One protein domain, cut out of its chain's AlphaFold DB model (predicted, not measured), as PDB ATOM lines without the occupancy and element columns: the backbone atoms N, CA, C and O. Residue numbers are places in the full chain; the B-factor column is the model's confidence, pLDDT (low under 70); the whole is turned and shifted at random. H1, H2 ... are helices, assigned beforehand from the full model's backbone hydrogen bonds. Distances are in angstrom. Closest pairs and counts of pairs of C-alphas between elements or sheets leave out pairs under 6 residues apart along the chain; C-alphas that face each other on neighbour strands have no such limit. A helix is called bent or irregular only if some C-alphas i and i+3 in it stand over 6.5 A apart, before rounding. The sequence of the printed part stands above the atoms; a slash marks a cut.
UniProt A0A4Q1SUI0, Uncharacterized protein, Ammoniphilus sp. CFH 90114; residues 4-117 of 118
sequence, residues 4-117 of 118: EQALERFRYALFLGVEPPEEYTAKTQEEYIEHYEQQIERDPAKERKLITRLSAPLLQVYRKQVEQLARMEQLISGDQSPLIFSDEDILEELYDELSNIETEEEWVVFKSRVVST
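Overview. This is residues 4 to 117 of the 118 residues of an uncharacterized protein of Ammoniphilus sp. CFH 90114 (UniProt A0A4Q1SUI0). H1 packs side by side with H2 and with H3a, the first arm of bent H3, in a body that also holds H4, near the middle of the whole, and H5; H3b, the second arm, is crossed by H4 at residues 59 to 66 and runs out from this body along the long axis. The 114 printed residues, all helix by class, hold H1 to H5. The whole is compact, radius of gyration of the C-alphas 15.3 A, but elongated, spanning 47 by 30 by 25 A.

Arrangement. H1, residues 4 to 16, is the hub. H2, residues 29 to 37, touches it at a shallow tilt of 30 degrees, closest C-alphas Phe 15 and Tyr 36, 5.2 A. H3, residues 44 to 77, one helix by its hydrogen bonds, is bent: C-alphas 54 and 57 are 7.1 A apart. Arm H3a, residues 44 to 54, touches H1 at 6 degrees, a shallow tilt, opposite ways, closest C-alphas Phe 10 and Leu 54, 5.5 A. Arm H3b, residues 57 to 77, is irregular, C-alphas 57 and 60 being 7.0 A apart. H4, residues 87 to 99, touches H3b, about perpendicular at 89 degrees, closest C-alphas Arg 63 and Ile 90, 6.0 A. H5, residues 104 to 115, only just touches H1, with 3 pairs of C-alphas within 8 A, closest Glu 4 and Val 115, 6.5 A. Each O i to N i+4 pair is within hydrogen-bond range in H1, H2, H3a, H4 and H5; in H3b, 14 of 17.

Along the chain. H1 begins at C-alpha 4 (-43.339, 7.068, -26.177); H5 ends at C-alpha 115 (-49.005, 4.616, -24.082). H3b measures 31.7 A.

Size, cuts and confidence. The C-alphas farthest apart, Glu 23 and Gly 78, are 48.8 A apart. The printed part has no cut; the link H1 to H2 is long. No printed residue is under 70 in pLDDT.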
ATOM      1  N   GLU A   4     -44.433   7.043 -27.146       93.31
ATOM      2  CA  GLU A   4     -43.339   7.068 -26.177       93.31
ATOM      3  C   GLU A   4     -42.227   8.050 -26.579       93.31
ATOM      4  O   GLU A   4     -41.836   8.892 -25.778       93.31
ATOM      5  N   GLN A   5     -41.764   8.014 -27.831       92.81
ATOM      6  CA  GLN A   5     -40.759   8.970 -28.308       92.81
ATOM      7  C   GLN A   5     -41.284  10.408 -28.306       92.81
ATOM      8  O   GLN A   5     -40.532  11.336 -28.016       92.81
ATOM      9  N   ALA A   6     -42.557  10.608 -28.649       94.44
ATOM     10  CA  ALA A   6     -43.182  11.924 -28.622       94.44
ATOM     11  C   ALA A   6     -43.269  12.480 -27.191       94.44
ATOM     12  O   ALA A   6     -42.961  13.650 -26.987       94.44
ATOM     13  N   LEU A   7     -43.603  11.635 -26.211       95.62
ATOM     14  CA  LEU A   7     -43.641  11.979 -24.790       95.62
ATOM     15  C   LEU A   7     -42.272  12.405 -24.268       95.62
ATOM     16  O   LEU A   7     -42.160  13.473 -23.678       95.62
ATOM     17  N   GLU A   8     -41.226  11.622 -24.539       96.00
ATOM     18  CA  GLU A   8     -39.867  11.972 -24.102       96.00
ATOM     19  C   GLU A   8     -39.390  13.279 -24.747       96.00
ATOM     20  O   GLU A   8     -38.819  14.141 -24.080       96.00
ATOM     21  N   ARG A   9     -39.681  13.483 -26.041       95.44
ATOM     22  CA  ARG A   9     -39.326  14.731 -26.734       95.44
ATOM     23  C   ARG A   9     -40.092  15.930 -26.178       95.44
ATOM     24  O   ARG A   9     -39.526  17.018 -26.084       95.44
ATOM     25  N   PHE A  10     -41.361  15.743 -25.830       95.88
ATOM     26  CA  PHE A  10     -42.184  16.781 -25.224       95.88
ATOM     27  C   PHE A  10     -41.677  17.144 -23.824       95.88
ATOM     28  O   PHE A  10     -41.420  18.318 -23.571       95.88
ATOM     29  N   ARG A  11     -41.426  16.146 -22.968       96.31
ATOM     30  CA  ARG A  11     -40.812  16.315 -21.642       96.31
ATOM     31  C   ARG A  11     -39.478  17.055 -21.732       96.31
ATOM     32  O   ARG A  11     -39.281  18.049 -21.044       96.31
ATOM     33  N   TYR A  12     -38.595  16.640 -22.640       96.19
ATOM     34  CA  TYR A  12     -37.319  17.316 -22.873       96.19
ATOM     35  C   TYR A  12     -37.512  18.808 -23.181       96.19
ATOM     36  O   TYR A  12     -36.886  19.664 -22.560       96.19
ATOM     37  N   ALA A  13     -38.394  19.128 -24.132       94.56
ATOM     38  CA  ALA A  13     -38.641  20.506 -24.542       94.56
ATOM     39  C   ALA A  13     -39.295  21.354 -23.444       94.56
ATOM     40  O   ALA A  13     -39.005  22.546 -23.353       94.56
ATOM     41  N   LEU A  14     -40.149  20.748 -22.617       94.50
ATOM     42  CA  LEU A  14     -40.819  21.397 -21.491       94.50
ATOM     43  C   LEU A  14     -39.811  21.932 -20.473       94.50
ATOM     44  O   LEU A  14     -39.866  23.107 -20.103       94.50
ATOM     45  N   PHE A  15     -38.866  21.080 -20.076       94.56
ATOM     46  CA  PHE A  15     -37.909  21.399 -19.021       94.56
ATOM     47  C   PHE A  15     -36.668  22.140 -19.530       94.56
ATOM     48  O   PHE A  15     -36.113  22.981 -18.826       94.56
ATOM     49  N   LEU A  16     -36.227  21.874 -20.762       92.81
ATOM     50  CA  LEU A  16     -35.001  22.470 -21.308       92.81
ATOM     51  C   LEU A  16     -35.248  23.653 -22.248       92.81
ATOM     52  O   LEU A  16     -34.292  24.301 -22.666       92.81
ATOM     53  N   GLY A  17     -36.502  23.919 -22.629       92.00
ATOM     54  CA  GLY A  17     -36.870  25.046 -23.495       92.00
ATOM     55  C   GLY A  17     -36.321  24.967 -24.927       92.00
ATOM     56  O   GLY A  17     -36.418  25.932 -25.688       92.00
ATOM     57  N   VAL A  18     -35.738  23.831 -25.324       92.38
ATOM     58  CA  VAL A  18     -35.075  23.643 -26.622       92.38
ATOM     59  C   VAL A  18     -35.510  22.350 -27.298       92.38
ATOM     60  O   VAL A  18     -35.986  21.410 -26.664       92.38
ATOM     61  N   GLU A  19     -35.378  22.310 -28.624       92.88
ATOM     62  CA  GLU A  19     -35.738  21.122 -29.389       92.88
ATOM     63  C   GLU A  19     -34.782  19.964 -29.073       92.88
ATOM     64  O   GLU A  19     -33.565  20.145 -29.160       92.88
ATOM     65  N   PRO A  20     -35.305  18.767 -28.750       93.00
ATOM     66  CA  PRO A  20     -34.463  17.603 -28.545       93.00
ATOM     67  C   PRO A  20     -33.735  17.241 -29.844       93.00
ATOM     68  O   PRO A  20     -34.390  17.130 -30.898       93.00
ATOM     69  N   PRO A  21     -32.412  17.000 -29.790       93.06
ATOM     70  CA  PRO A  21     -31.665  16.520 -30.945       93.06
ATOM     71  C   PRO A  21     -32.185  15.139 -31.387       93.06
ATOM     72  O   PRO A  21     -33.020  14.517 -30.721       93.06
ATOM     73  N   GLU A  22     -31.748  14.667 -32.556       86.62
ATOM     74  CA  GLU A  22     -32.163  13.350 -33.068       86.62
ATOM     75  C   GLU A  22     -31.735  12.217 -32.129       86.62
ATOM     76  O   GLU A  22     -32.505  11.289 -31.887       86.62
ATOM     77  N   GLU A  23     -30.548  12.353 -31.536       86.94
ATOM     78  CA  GLU A  23     -30.001  11.441 -30.540       86.94
ATOM     79  C   GLU A  23     -29.758  12.202 -29.233       86.94
ATOM     80  O   GLU A  23     -28.977  13.153 -29.182       86.94
ATOM     81  N   TYR A  24     -30.436  11.785 -28.168       89.12
ATOM     82  CA  TYR A  24     -30.171  12.227 -26.803       89.12
ATOM     83  C   TYR A  24     -30.420  11.080 -25.831       89.12
ATOM     84  O   TYR A  24     -31.217  10.179 -26.095       89.12
ATOM     85  N   THR A  25     -29.757  11.150 -24.683       89.94
ATOM     86  CA  THR A  25     -30.087  10.321 -23.527       89.94
ATOM     87  C   THR A  25     -31.109  11.077 -22.693       89.94
ATOM     88  O   THR A  25     -30.844  12.211 -22.287       89.94
ATOM     89  N   ALA A  26     -32.277  10.473 -22.471       90.81
ATOM     90  CA  ALA A  26     -33.275  11.042 -21.577       90.81
ATOM     91  C   ALA A  26     -32.700  11.143 -20.158       90.81
ATOM     92  O   ALA A  26     -32.059  10.211 -19.673       90.81
ATOM     93  N   LYS A  27     -32.912  12.302 -19.539       95.00
ATOM     94  CA  LYS A  27     -32.603  12.563 -18.134       95.00
ATOM     95  C   LYS A  27     -33.708  12.011 -17.238       95.00
ATOM     96  O   LYS A  27     -34.809  11.752 -17.733       95.00
ATOM     97  N   THR A  28     -33.427  11.854 -15.949       96.88
ATOM     98  CA  THR A  28     -34.494  11.593 -14.972       96.88
ATOM     99  C   THR A  28     -35.343  12.846 -14.749       96.88
ATOM    100  O   THR A  28     -34.972  13.946 -15.177       96.88
ATOM    101  N   GLN A  29     -36.492  12.705 -14.088       97.38
ATOM    102  CA  GLN A  29     -37.382  13.841 -13.823       97.38
ATOM    103  C   GLN A  29     -36.695  14.901 -12.980       97.38
ATOM    104  O   GLN A  29     -36.746  16.084 -13.295       97.38
ATOM    105  N   GLU A  30     -36.010  14.455 -11.942       97.75
ATOM    106  CA  GLU A  30     -35.312  15.291 -10.982       97.75
ATOM    107  C   GLU A  30     -34.184  16.065 -11.672       97.75
ATOM    108  O   GLU A  30     -34.032  17.262 -11.451       97.75
ATOM    109  N   GLU A  31     -33.445  15.420 -12.584       97.12
ATOM    110  CA  GLU A  31     -32.437  16.095 -13.407       97.12
ATOM    111  C   GLU A  31     -33.072  17.153 -14.324       97.12
ATOM    112  O   GLU A  31     -32.516  18.239 -14.497       97.12
ATOM    113  N   TYR A  32     -34.225  16.865 -14.936       96.62
ATOM    114  CA  TYR A  32     -34.945  17.848 -15.748       96.62
ATOM    115  C   TYR A  32     -35.419  19.049 -14.921       96.62
ATOM    116  O   TYR A  32     -35.265  20.183 -15.376       96.62
ATOM    117  N   ILE A  33     -35.940  18.813 -13.716       95.75
ATOM    118  CA  ILE A  33     -36.347  19.865 -12.777       95.75
ATOM    119  C   ILE A  33     -35.136  20.704 -12.368       95.75
ATOM    120  O   ILE A  33     -35.182  21.925 -12.479       95.75
ATOM    121  N   GLU A  34     -34.018  20.078 -12.000       95.62
ATOM    122  CA  GLU A  34     -32.791  20.797 -11.651       95.62
ATOM    123  C   GLU A  34     -32.321  21.694 -12.812       95.62
ATOM    124  O   GLU A  34     -31.998  22.871 -12.622       95.62
ATOM    125  N   HIS A  35     -32.333  21.174 -14.043       93.50
ATOM    126  CA  HIS A  35     -31.994  21.962 -15.228       93.50
ATOM    127  C   HIS A  35     -32.963  23.113 -15.487       93.50
ATOM    128  O   HIS A  35     -32.546  24.156 -15.996       93.50
ATOM    129  N   TYR A  36     -34.243  22.920 -15.195       92.56
ATOM    130  CA  TYR A  36     -35.266  23.944 -15.330       92.56
ATOM    131  C   TYR A  36     -35.072  25.068 -14.308       92.56
ATOM    132  O   TYR A  36     -35.086  26.241 -14.674       92.56
ATOM    133  N   GLU A  37     -34.810  24.730 -13.045       91.88
ATOM    134  CA  GLU A  37     -34.596  25.694 -11.958       91.88
ATOM    135  C   GLU A  37     -33.316  26.524 -12.132       91.88
ATOM    136  O   GLU A  37     -33.257  27.685 -11.727       91.88
ATOM    137  N   GLN A  38     -32.285  25.950 -12.757       91.94
ATOM    138  CA  GLN A  38     -31.007  26.624 -13.005       91.94
ATOM    139  C   GLN A  38     -31.028  27.561 -14.227       91.94
ATOM    140  O   GLN A  38     -30.049  28.275 -14.469       91.94
ATOM    141  N   GLN A  39     -32.108  27.582 -15.016       86.19
ATOM    142  CA  GLN A  39     -32.196  28.432 -16.205       86.19
ATOM    143  C   GLN A  39     -32.433  29.903 -15.843       86.19
ATOM    144  O   GLN A  39     -33.429  30.275 -15.232       86.19
ATOM    145  N   ILE A  40     -31.508  30.763 -16.281       72.88
ATOM    146  CA  ILE A  40     -31.524  32.208 -16.002       72.88
ATOM    147  C   ILE A  40     -32.393  32.977 -17.016       72.88
ATOM    148  O   ILE A  40     -32.913  34.044 -16.696       72.88
ATOM    149  N   GLU A  41     -32.574  32.453 -18.232       80.81
ATOM    150  CA  GLU A  41     -33.332  33.114 -19.298       80.81
ATOM    151  C   GLU A  41     -34.118  32.093 -20.127       80.81
ATOM    152  O   GLU A  41     -33.565  31.095 -20.589       80.81
ATOM    153  N   ARG A  42     -35.412  32.368 -20.324       82.19
ATOM    154  CA  ARG A  42     -36.341  31.569 -21.130       82.19
ATOM    155  C   ARG A  42     -37.082  32.482 -22.099       82.19
ATOM    156  O   ARG A  42     -37.354  33.637 -21.775       82.19
ATOM    157  N   ASP A  43     -37.401  31.972 -23.286       87.31
ATOM    158  CA  ASP A  43     -38.168  32.690 -24.312       87.31
ATOM    159  C   ASP A  43     -39.561  32.049 -24.445       87.31
ATOM    160  O   ASP A  43     -39.724  31.092 -25.213       87.31
ATOM    161  N   PRO A  44     -40.588  32.573 -23.744       86.75
ATOM    162  CA  PRO A  44     -41.911  31.951 -23.695       86.75
ATOM    163  C   PRO A  44     -42.559  31.798 -25.076       86.75
ATOM    164  O   PRO A  44     -43.328  30.870 -25.324       86.75
ATOM    165  N   ALA A  45     -42.251  32.707 -26.009       89.19
ATOM    166  CA  ALA A  45     -42.821  32.669 -27.349       89.19
ATOM    167  C   ALA A  45     -42.216  31.539 -28.193       89.19
ATOM    168  O   ALA A  45     -42.930  30.910 -28.985       89.19
ATOM    169  N   LYS A  46     -40.914  31.271 -28.044       89.12
ATOM    170  CA  LYS A  46     -40.267  30.118 -28.690       89.12
ATOM    171  C   LYS A  46     -40.713  28.806 -28.061       89.12
ATOM    172  O   LYS A  46     -41.038  27.875 -28.799       89.12
ATOM    173  N   GLU A  47     -40.793  28.756 -26.739       89.94
ATOM    174  CA  GLU A  47     -41.209  27.564 -25.999       89.94
ATOM    175  C   GLU A  47     -42.636  27.164 -26.350       89.94
ATOM    176  O   GLU A  47     -42.860  26.029 -26.762       89.94
ATOM    177  N   ARG A  48     -43.591  28.103 -26.341       89.50
ATOM    178  CA  ARG A  48     -44.982  27.797 -26.711       89.50
ATOM    179  C   ARG A  48     -45.089  27.194 -28.111       89.50
ATOM    180  O   ARG A  48     -45.815  26.218 -28.308       89.50
ATOM    181  N   LYS A  49     -44.346  27.725 -29.089       92.75
ATOM    182  CA  LYS A  49     -44.307  27.167 -30.455       92.75
ATOM    183  C   LYS A  49     -43.717  25.759 -30.485       92.75
ATOM    184  O   LYS A  49     -44.217  24.907 -31.219       92.75
ATOM    185  N   LEU A  50     -42.655  25.524 -29.721       94.00
ATOM    186  CA  LEU A  50     -41.999  24.225 -29.627       94.00
ATOM    187  C   LEU A  50     -42.925  23.177 -28.993       94.00
ATOM    188  O   LEU A  50     -43.142  22.123 -29.589       94.00
ATOM    189  N   ILE A  51     -43.517  23.511 -27.850       93.19
ATOM    190  CA  ILE A  51     -44.455  22.682 -27.085       93.19
ATOM    191  C   ILE A  51     -45.680  22.328 -27.927       93.19
ATOM    192  O   ILE A  51     -45.984  21.149 -28.070       93.19
ATOM    193  N   THR A  52     -46.298  23.307 -28.597       93.75
ATOM    194  CA  THR A  52     -47.449  23.073 -29.494       93.75
ATOM    195  C   THR A  52     -47.111  22.100 -30.628       93.75
ATOM    196  O   THR A  52     -47.914  21.252 -31.008       93.75
ATOM    197  N   ARG A  53     -45.906  22.204 -31.200       94.44
ATOM    198  CA  ARG A  53     -45.485  21.320 -32.294       94.44
ATOM    199  C   ARG A  53     -45.205  19.899 -31.809       94.44
ATOM    200  O   ARG A  53     -45.568  18.947 -32.496       94.44
ATOM    201  N   LEU A  54     -44.521  19.752 -30.675       95.12
ATOM    202  CA  LEU A  54     -44.132  18.444 -30.144       95.12
ATOM    203  C   LEU A  54     -45.304  17.700 -29.495       95.12
ATOM    204  O   LEU A  54     -45.290  16.471 -29.485       95.12
ATOM    205  N   SER A  55     -46.326  18.415 -29.019       93.94
ATOM    206  CA  SER A  55     -47.536  17.815 -28.452       93.94
ATOM    207  C   SER A  55     -48.517  17.291 -29.492       93.94
ATOM    208  O   SER A  55     -49.273  16.382 -29.173       93.94
ATOM    209  N   ALA A  56     -48.504  17.794 -30.731       93.94
ATOM    210  CA  ALA A  56     -49.434  17.392 -31.792       93.94
ATOM    211  C   ALA A  56     -49.707  15.867 -31.900       93.94
ATOM    212  O   ALA A  56     -50.874  15.481 -31.951       93.94
ATOM    213  N   PRO A  57     -48.696  14.969 -31.893       93.75
ATOM    214  CA  PRO A  57     -48.930  13.518 -31.909       93.75
ATOM    215  C   PRO A  57     -49.534  12.949 -30.609       93.75
ATOM    216  O   PRO A  57     -50.053  11.836 -30.622       93.75
ATOM    217  N   LEU A  58     -49.450  13.677 -29.496       95.19
ATOM    218  CA  LEU A  58     -49.936  13.281 -28.171       95.19
ATOM    219  C   LEU A  58     -51.395  13.683 -27.939       95.19
ATOM    220  O   LEU A  58     -52.118  12.953 -27.262       95.19
ATOM    221  N   LEU A  59     -51.836  14.810 -28.515       95.06
ATOM    222  CA  LEU A  59     -53.129  15.432 -28.192       95.06
ATOM    223  C   LEU A  59     -54.304  14.467 -28.361       95.06
ATOM    224  O   LEU A  59     -55.141  14.357 -27.472       95.06
ATOM    225  N   GLN A  60     -54.362  13.712 -29.460       93.25
ATOM    226  CA  GLN A  60     -55.478  12.791 -29.692       93.25
ATOM    227  C   GLN A  60     -55.520  11.642 -28.673       93.25
ATOM    228  O   GLN A  60     -56.602  11.204 -28.282       93.25
ATOM    229  N   VAL A  61     -54.358  11.130 -28.262       93.31
ATOM    230  CA  VAL A  61     -54.269  10.028 -27.294       93.31
ATOM    231  C   VAL A  61     -54.647  10.532 -25.907       93.31
ATOM    232  O   VAL A  61     -55.489   9.934 -25.242       93.31
ATOM    233  N   TYR A  62     -54.076  11.665 -25.507       95.19
ATOM    234  CA  TYR A  62     -54.311  12.259 -24.199       95.19
ATOM    235  C   TYR A  62     -55.758  12.754 -24.042       95.19
ATOM    236  O   TYR A  62     -56.399  12.469 -23.033       95.19
ATOM    237  N   ARG A  63     -56.348  13.337 -25.097       95.81
ATOM    238  CA  ARG A  63     -57.774  13.704 -25.162       95.81
ATOM    239  C   ARG A  63     -58.700  12.563 -24.757       95.81
ATOM    240  O   ARG A  63     -59.639  12.785 -24.002       95.81
ATOM    241  N   LYS A  64     -58.448  11.338 -25.232       94.25
ATOM    242  CA  LYS A  64     -59.281  10.179 -24.869       94.25
ATOM    243  C   LYS A  64     -59.265   9.918 -23.362       94.25
ATOM    244  O   LYS A  64     -60.283   9.489 -22.831       94.25
ATOM    245  N   GLN A  65     -58.141  10.163 -22.687       92.94
ATOM    246  CA  GLN A  65     -58.035  10.001 -21.234       92.94
ATOM    247  C   GLN A  65     -58.812  11.082 -20.500       92.94
ATOM    248  O   GLN A  65     -59.624  10.758 -19.638       92.94
ATOM    249  N   VAL A  66     -58.613  12.342 -20.892       94.19
ATOM    250  CA  VAL A  66     -59.333  13.485 -20.316       94.19
ATOM    251  C   VAL A  66     -60.843  13.292 -20.475       94.19
ATOM    252  O   VAL A  66     -61.592  13.391 -19.508       94.19
ATOM    253  N   GLU A  67     -61.300  12.892 -21.664       94.06
ATOM    254  CA  GLU A  67     -62.712  12.581 -21.901       94.06
ATOM    255  C   GLU A  67     -63.215  11.402 -21.061       94.06
ATOM    256  O   GLU A  67     -64.361  11.421 -20.619       94.06
ATOM    257  N   GLN A  68     -62.410  10.360 -20.843       92.00
ATOM    258  CA  GLN A  68     -62.806   9.231 -19.996       92.00
ATOM    259  C   GLN A  68     -62.973   9.653 -18.534       92.00
ATOM    260  O   GLN A  68     -63.984   9.299 -17.925       92.00
ATOM    261  N   LEU A  69     -62.029  10.427 -17.997       91.69
ATOM    262  CA  LEU A  69     -62.095  10.957 -16.635       91.69
ATOM    263  C   LEU A  69     -63.311  11.871 -16.466       91.69
ATOM    264  O   LEU A  69     -64.143  11.628 -15.594       91.69
ATOM    265  N   ALA A  70     -63.497  12.822 -17.380       92.75
ATOM    266  CA  ALA A  70     -64.638  13.730 -17.348       92.75
ATOM    267  C   ALA A  70     -65.983  12.985 -17.461       92.75
ATOM    268  O   ALA A  70     -66.937  13.309 -16.757       92.75
ATOM    269  N   ARG A  71     -66.076  11.920 -18.276       93.31
ATOM    270  CA  ARG A  71     -67.283  11.069 -18.325       93.31
ATOM    271  C   ARG A  71     -67.548  10.373 -16.994       93.31
ATOM    272  O   ARG A  71     -68.706  10.252 -16.600       93.31
ATOM    273  N   MET A  72     -66.511   9.894 -16.310       92.88
ATOM    274  CA  MET A  72     -66.668   9.284 -14.986       92.88
ATOM    275  C   MET A  72     -67.174  10.305 -13.961       92.88
ATOM    276  O   MET A  72     -68.078   9.993 -13.187       92.88
ATOM    277  N   GLU A  73     -66.660  11.532 -13.994       92.94
ATOM    278  CA  GLU A  73     -67.116  12.623 -13.124       92.94
ATOM    279  C   GLU A  73     -68.565  13.039 -13.407       92.94
ATOM    280  O   GLU A  73     -69.348  13.243 -12.475       92.94
ATOM    281  N   GLN A  74     -68.968  13.094 -14.678       94.62
ATOM    282  CA  GLN A  74     -70.356  13.345 -15.075       94.62
ATOM    283  C   GLN A  74     -71.314  12.265 -14.565       94.62
ATOM    284  O   GLN A  74     -72.385  12.580 -14.046       94.62
ATOM    285  N   LEU A  75     -70.916  10.989 -14.623       93.12
ATOM    286  CA  LEU A  75     -71.715   9.888 -14.076       93.12
ATOM    287  C   LEU A  75     -71.926  10.013 -12.560       93.12
ATOM    288  O   LEU A  75     -72.997   9.667 -12.065       93.12
ATOM    289  N   ILE A  76     -70.919  10.498 -11.831       93.69
ATOM    290  CA  ILE A  76     -70.982  10.681 -10.374       93.69
ATOM    291  C   ILE A  76     -71.823  11.911 -10.008       93.69
ATOM    292  O   ILE A  76     -72.622  11.858  -9.073       93.69
ATOM    293  N   SER A  77     -71.648  13.015 -10.733       93.38
ATOM    294  CA  SER A  77     -72.315  14.295 -10.459       93.38
ATOM    295  C   SER A  77     -73.739  14.385 -11.019       93.38
ATOM    296  O   SER A  77     -74.524  15.218 -10.564       93.38
ATOM    297  N   GLY A  78     -74.089  13.532 -11.985       92.31
ATOM    298  CA  GLY A  78     -75.351  13.599 -12.721       92.31
ATOM    299  C   GLY A  78     -75.386  14.690 -13.796       92.31
ATOM    300  O   GLY A  78     -76.461  14.950 -14.341       92.31
ATOM    301  N   ASP A  79     -74.251  15.326 -14.106       92.56
ATOM    302  CA  ASP A  79     -74.141  16.267 -15.221       92.56
ATOM    303  C   ASP A  79     -74.280  15.534 -16.568       92.56
ATOM    304  O   ASP A  79     -73.759  14.437 -16.766       92.56
ATOM    305  N   GLN A  80     -75.020  16.140 -17.495       89.06
ATOM    306  CA  GLN A  80     -75.281  15.608 -18.841       89.06
ATOM    307  C   GLN A  80     -74.830  16.564 -19.948       89.06
ATOM    308  O   GLN A  80     -75.171  16.373 -21.119       89.06
ATOM    309  N   SER A  81     -74.100  17.619 -19.589       91.25
ATOM    310  CA  SER A  81     -73.567  18.576 -20.550       91.25
ATOM    311  C   SER A  81     -72.611  17.875 -21.526       91.25
ATOM    312  O   SER A  81     -71.871  16.974 -21.131       91.25
ATOM    313  N   PRO A  82     -72.597  18.233 -22.818       89.50
ATOM    314  CA  PRO A  82     -71.664  17.628 -23.759       89.50
ATOM    315  C   PRO A  82     -70.220  17.991 -23.396       89.50
ATOM    316  O   PRO A  82     -69.899  19.164 -23.215       89.50
ATOM    317  N   LEU A  83     -69.344  16.987 -23.342       89.94
ATOM    318  CA  LEU A  83     -67.907  17.185 -23.169       89.94
ATOM    319  C   LEU A  83     -67.293  17.623 -24.497       89.94
ATOM    320  O   LEU A  83     -67.295  16.867 -25.472       89.94
ATOM    321  N   ILE A  84     -66.792  18.852 -24.539       90.19
ATOM    322  CA  ILE A  84     -66.138  19.433 -25.708       90.19
ATOM    323  C   ILE A  84     -64.847  20.068 -25.215       90.19
ATOM    324  O   ILE A  84     -64.893  21.055 -24.489       90.19
ATOM    325  N   PHE A  85     -63.717  19.505 -25.631       93.50
ATOM    326  CA  PHE A  85     -62.393  20.057 -25.359       93.50
ATOM    327  C   PHE A  85     -61.782  20.534 -26.679       93.50
ATOM    328  O   PHE A  85     -61.870  19.830 -27.691       93.50
ATOM    329  N   SER A  86     -61.161  21.702 -26.708       94.94
ATOM    330  CA  SER A  86     -60.341  22.153 -27.834       94.94
ATOM    331  C   SER A  86     -58.976  21.448 -27.825       94.94
ATOM    332  O   SER A  86     -58.663  20.703 -26.901       94.94
ATOM    333  N   ASP A  87     -58.168  21.571 -28.881       93.88
ATOM    334  CA  ASP A  87     -56.779  21.068 -28.845       93.88
ATOM    335  C   ASP A  87     -55.899  21.891 -27.893       93.88
ATOM    336  O   ASP A  87     -54.936  21.358 -27.348       93.88
ATOM    337  N   GLU A  88     -56.244  23.164 -27.677       94.19
ATOM    338  CA  GLU A  88     -55.566  24.040 -26.721       94.19
ATOM    339  C   GLU A  88     -55.849  23.589 -25.286       94.19
ATOM    340  O   GLU A  88     -54.900  23.399 -24.539       94.19
ATOM    341  N   ASP A  89     -57.102  23.259 -24.953       94.75
ATOM    342  CA  ASP A  89     -57.481  22.756 -23.621       94.75
ATOM    343  C   ASP A  89     -56.698  21.476 -23.278       94.75
ATOM    344  O   ASP A  89     -56.151  21.321 -22.193       94.75
ATOM    345  N   ILE A  90     -56.593  20.552 -24.239       96.44
ATOM    346  CA  ILE A  90     -55.861  19.290 -24.058       96.44
ATOM    347  C   ILE A  90     -54.352  19.525 -23.938       96.44
ATOM    348  O   ILE A  90     -53.669  18.782 -23.233       96.44
ATOM    349  N   LEU A  91     -53.816  20.522 -24.645       95.75
ATOM    350  CA  LEU A  91     -52.413  20.899 -24.533       95.75
ATOM    351  C   LEU A  91     -52.107  21.522 -23.169       95.75
ATOM    352  O   LEU A  91     -51.070  21.193 -22.598       95.75
ATOM    353  N   GLU A  92     -52.975  22.402 -22.675       95.19
ATOM    354  CA  GLU A  92     -52.843  23.024 -21.357       95.19
ATOM    355  C   GLU A  92     -52.871  21.961 -20.258       95.19
ATOM    356  O   GLU A  92     -51.939  21.908 -19.463       95.19
ATOM    357  N   GLU A  93     -53.816  21.018 -20.295       96.12
ATOM    358  CA  GLU A  93     -53.847  19.949 -19.287       96.12
ATOM    359  C   GLU A  93     -52.648  19.003 -19.367       96.12
ATOM    360  O   GLU A  93     -52.095  18.592 -18.347       96.12
ATOM    361  N   LEU A  94     -52.185  18.678 -20.579       96.25
ATOM    362  CA  LEU A  94     -50.970  17.881 -20.741       96.25
ATOM    363  C   LEU A  94     -49.745  18.616 -20.180       96.25
ATOM    364  O   LEU A  94     -48.869  17.990 -19.584       96.25
ATOM    365  N   TYR A  95     -49.657  19.927 -20.411       94.75
ATOM    366  CA  TYR A  95     -48.587  20.766 -19.884       94.75
ATOM    367  C   TYR A  95     -48.628  20.799 -18.354       94.75
ATOM    368  O   TYR A  95     -47.591  20.591 -17.720       94.75
ATOM    369  N   ASP A  96     -49.806  21.022 -17.776       95.50
ATOM    370  CA  ASP A  96     -49.995  21.119 -16.333       95.50
ATOM    371  C   ASP A  96     -49.693  19.788 -15.648       95.50
ATOM    372  O   ASP A  96     -48.937  19.761 -14.676       95.50
ATOM    373  N   GLU A  97     -50.186  18.662 -16.171       96.38
ATOM    374  CA  GLU A  97     -49.899  17.363 -15.568       96.38
ATOM    375  C   GLU A  97     -48.397  17.051 -15.592       96.38
ATOM    376  O   GLU A  97     -47.843  16.692 -14.557       96.38
ATOM    377  N   LEU A  98     -47.704  17.250 -16.723       95.31
ATOM    378  CA  LEU A  98     -46.260  16.983 -16.805       95.31
ATOM    379  C   LEU A  98     -45.414  17.926 -15.956       95.31
ATOM    380  O   LEU A  98     -44.384  17.503 -15.433       95.31
ATOM    381  N   SER A  99     -45.816  19.192 -15.847       93.12
ATOM    382  CA  SER A  99     -45.093  20.181 -15.041       93.12
ATOM    383  C   SER A  99     -45.182  19.876 -13.543       93.12
ATOM    384  O   SER A  99     -44.316  20.313 -12.794       93.12
ATOM    385  N   ASN A 100     -46.202  19.121 -13.120       96.06
ATOM    386  CA  ASN A 100     -46.416  18.704 -11.733       96.06
ATOM    387  C   ASN A 100     -45.832  17.321 -11.398       96.06
ATOM    388  O   ASN A 100     -45.923  16.894 -10.252       96.06
ATOM    389  N   ILE A 101     -45.259  16.601 -12.368       97.50
ATOM    390  CA  ILE A 101     -44.531  15.355 -12.094       97.50
ATOM    391  C   ILE A 101     -43.207  15.733 -11.430       97.50
ATOM    392  O   ILE A 101     -42.417  16.478 -12.009       97.50
ATOM    393  N   GLU A 102     -42.936  15.207 -10.242       95.81
ATOM    394  CA  GLU A 102     -41.728  15.547  -9.480       95.81
ATOM    395  C   GLU A 102     -40.678  14.434  -9.532       95.81
ATOM    396  O   GLU A 102     -39.484  14.707  -9.410       95.81
ATOM    397  N   THR A 103     -41.106  13.189  -9.760       97.62
ATOM    398  CA  THR A 103     -40.226  12.010  -9.693       97.62
ATOM    399  C   THR A 103     -40.208  11.184 -10.977       97.62
ATOM    400  O   THR A 103     -41.153  11.194 -11.776       97.62
ATOM    401  N   GLU A 104     -39.129  10.429 -11.192       97.81
ATOM    402  CA  GLU A 104     -39.050   9.492 -12.321       97.81
ATOM    403  C   GLU A 104     -40.106   8.379 -12.216       97.81
ATOM    404  O   GLU A 104     -40.643   7.934 -13.233       97.81
ATOM    405  N   GLU A 105     -40.470   7.945 -11.007       97.81
ATOM    406  CA  GLU A 105     -41.540   6.964 -10.818       97.81
ATOM    407  C   GLU A 105     -42.900   7.487 -11.300       97.81
ATOM    408  O   GLU A 105     -43.620   6.773 -12.009       97.81
ATOM    409  N   GLU A 106     -43.248   8.730 -10.965       97.81
ATOM    410  CA  GLU A 106     -44.470   9.383 -11.449       97.81
ATOM    411  C   GLU A 106     -44.458   9.533 -12.973       97.81
ATOM    412  O   GLU A 106     -45.465   9.244 -13.628       97.81
ATOM    413  N   TRP A 107     -43.302   9.881 -13.553       97.38
ATOM    414  CA  TRP A 107     -43.123   9.916 -15.004       97.38
ATOM    415  C   TRP A 107     -43.413   8.561 -15.650       97.38
ATOM    416  O   TRP A 107     -44.171   8.481 -16.621       97.38
ATOM    417  N   VAL A 108     -42.852   7.477 -15.112       96.81
ATOM    418  CA  VAL A 108     -43.058   6.122 -15.643       96.81
ATOM    419  C   VAL A 108     -44.534   5.719 -15.570       96.81
ATOM    420  O   VAL A 108     -45.061   5.147 -16.532       96.81
ATOM    421  N   VAL A 109     -45.225   6.038 -14.469       96.62
ATOM    422  CA  VAL A 109     -46.666   5.776 -14.314       96.62
ATOM    423  C   VAL A 109     -47.477   6.560 -15.345       96.62
ATOM    424  O   VAL A 109     -48.295   5.970 -16.060       96.62
ATOM    425  N   PHE A 110     -47.222   7.863 -15.467       96.06
ATOM    426  CA  PHE A 110     -47.874   8.730 -16.444       96.06
ATOM    427  C   PHE A 110     -47.667   8.211 -17.875       96.06
ATOM    428  O   PHE A 110     -48.624   7.977 -18.622       96.06
ATOM    429  N   LYS A 111     -46.413   7.948 -18.246       95.06
ATOM    430  CA  LYS A 111     -46.025   7.461 -19.571       95.06
ATOM    431  C   LYS A 111     -46.709   6.136 -19.902       95.06
ATOM    432  O   LYS A 111     -47.265   5.990 -20.991       95.06
ATOM    433  N   SER A 112     -46.722   5.194 -18.959       94.19
ATOM    434  CA  SER A 112     -47.408   3.905 -19.104       94.19
ATOM    435  C   SER A 112     -48.908   4.083 -19.356       94.19
ATOM    436  O   SER A 112     -49.467   3.456 -20.264       94.19
ATOM    437  N   ARG A 113     -49.559   4.993 -18.618       93.06
ATOM    438  CA  ARG A 113     -50.981   5.325 -18.793       93.06
ATOM    439  C   ARG A 113     -51.260   5.835 -20.206       93.06
ATOM    440  O   ARG A 113     -52.158   5.321 -20.874       93.06
ATOM    441  N   VAL A 114     -50.491   6.820 -20.680       91.75
ATOM    442  CA  VAL A 114     -50.637   7.419 -22.023       91.75
ATOM    443  C   VAL A 114     -50.406   6.400 -23.132       91.75
ATOM    444  O   VAL A 114     -51.252   6.259 -24.016       91.75
ATOM    445  N   VAL A 115     -49.322   5.631 -23.064       90.38
ATOM    446  CA  VAL A 115     -49.005   4.616 -24.082       90.38
ATOM    447  C   VAL A 115     -50.065   3.510 -24.126       90.38
ATOM    448  O   VAL A 115     -50.453   3.081 -25.210       90.38
ATOM    449  N   SER A 116     -50.618   3.102 -22.983       86.06
ATOM    450  CA  SER A 116     -51.675   2.076 -22.929       86.06
ATOM    451  C   SER A 116     -53.001   2.507 -23.579       86.06
ATOM    452  O   SER A 116     -53.868   1.669 -23.813       86.06
ATOM    453  N   THR A 117     -53.174   3.803 -23.857       75.81
ATOM    454  CA  THR A 117     -54.380   4.379 -24.487       75.81
ATOM    455  C   THR A 117     -54.192   4.655 -25.988       75.81
ATOM    456  O   THR A 117     -55.151   5.031 -26.675       75.81
TER     457      THR A 117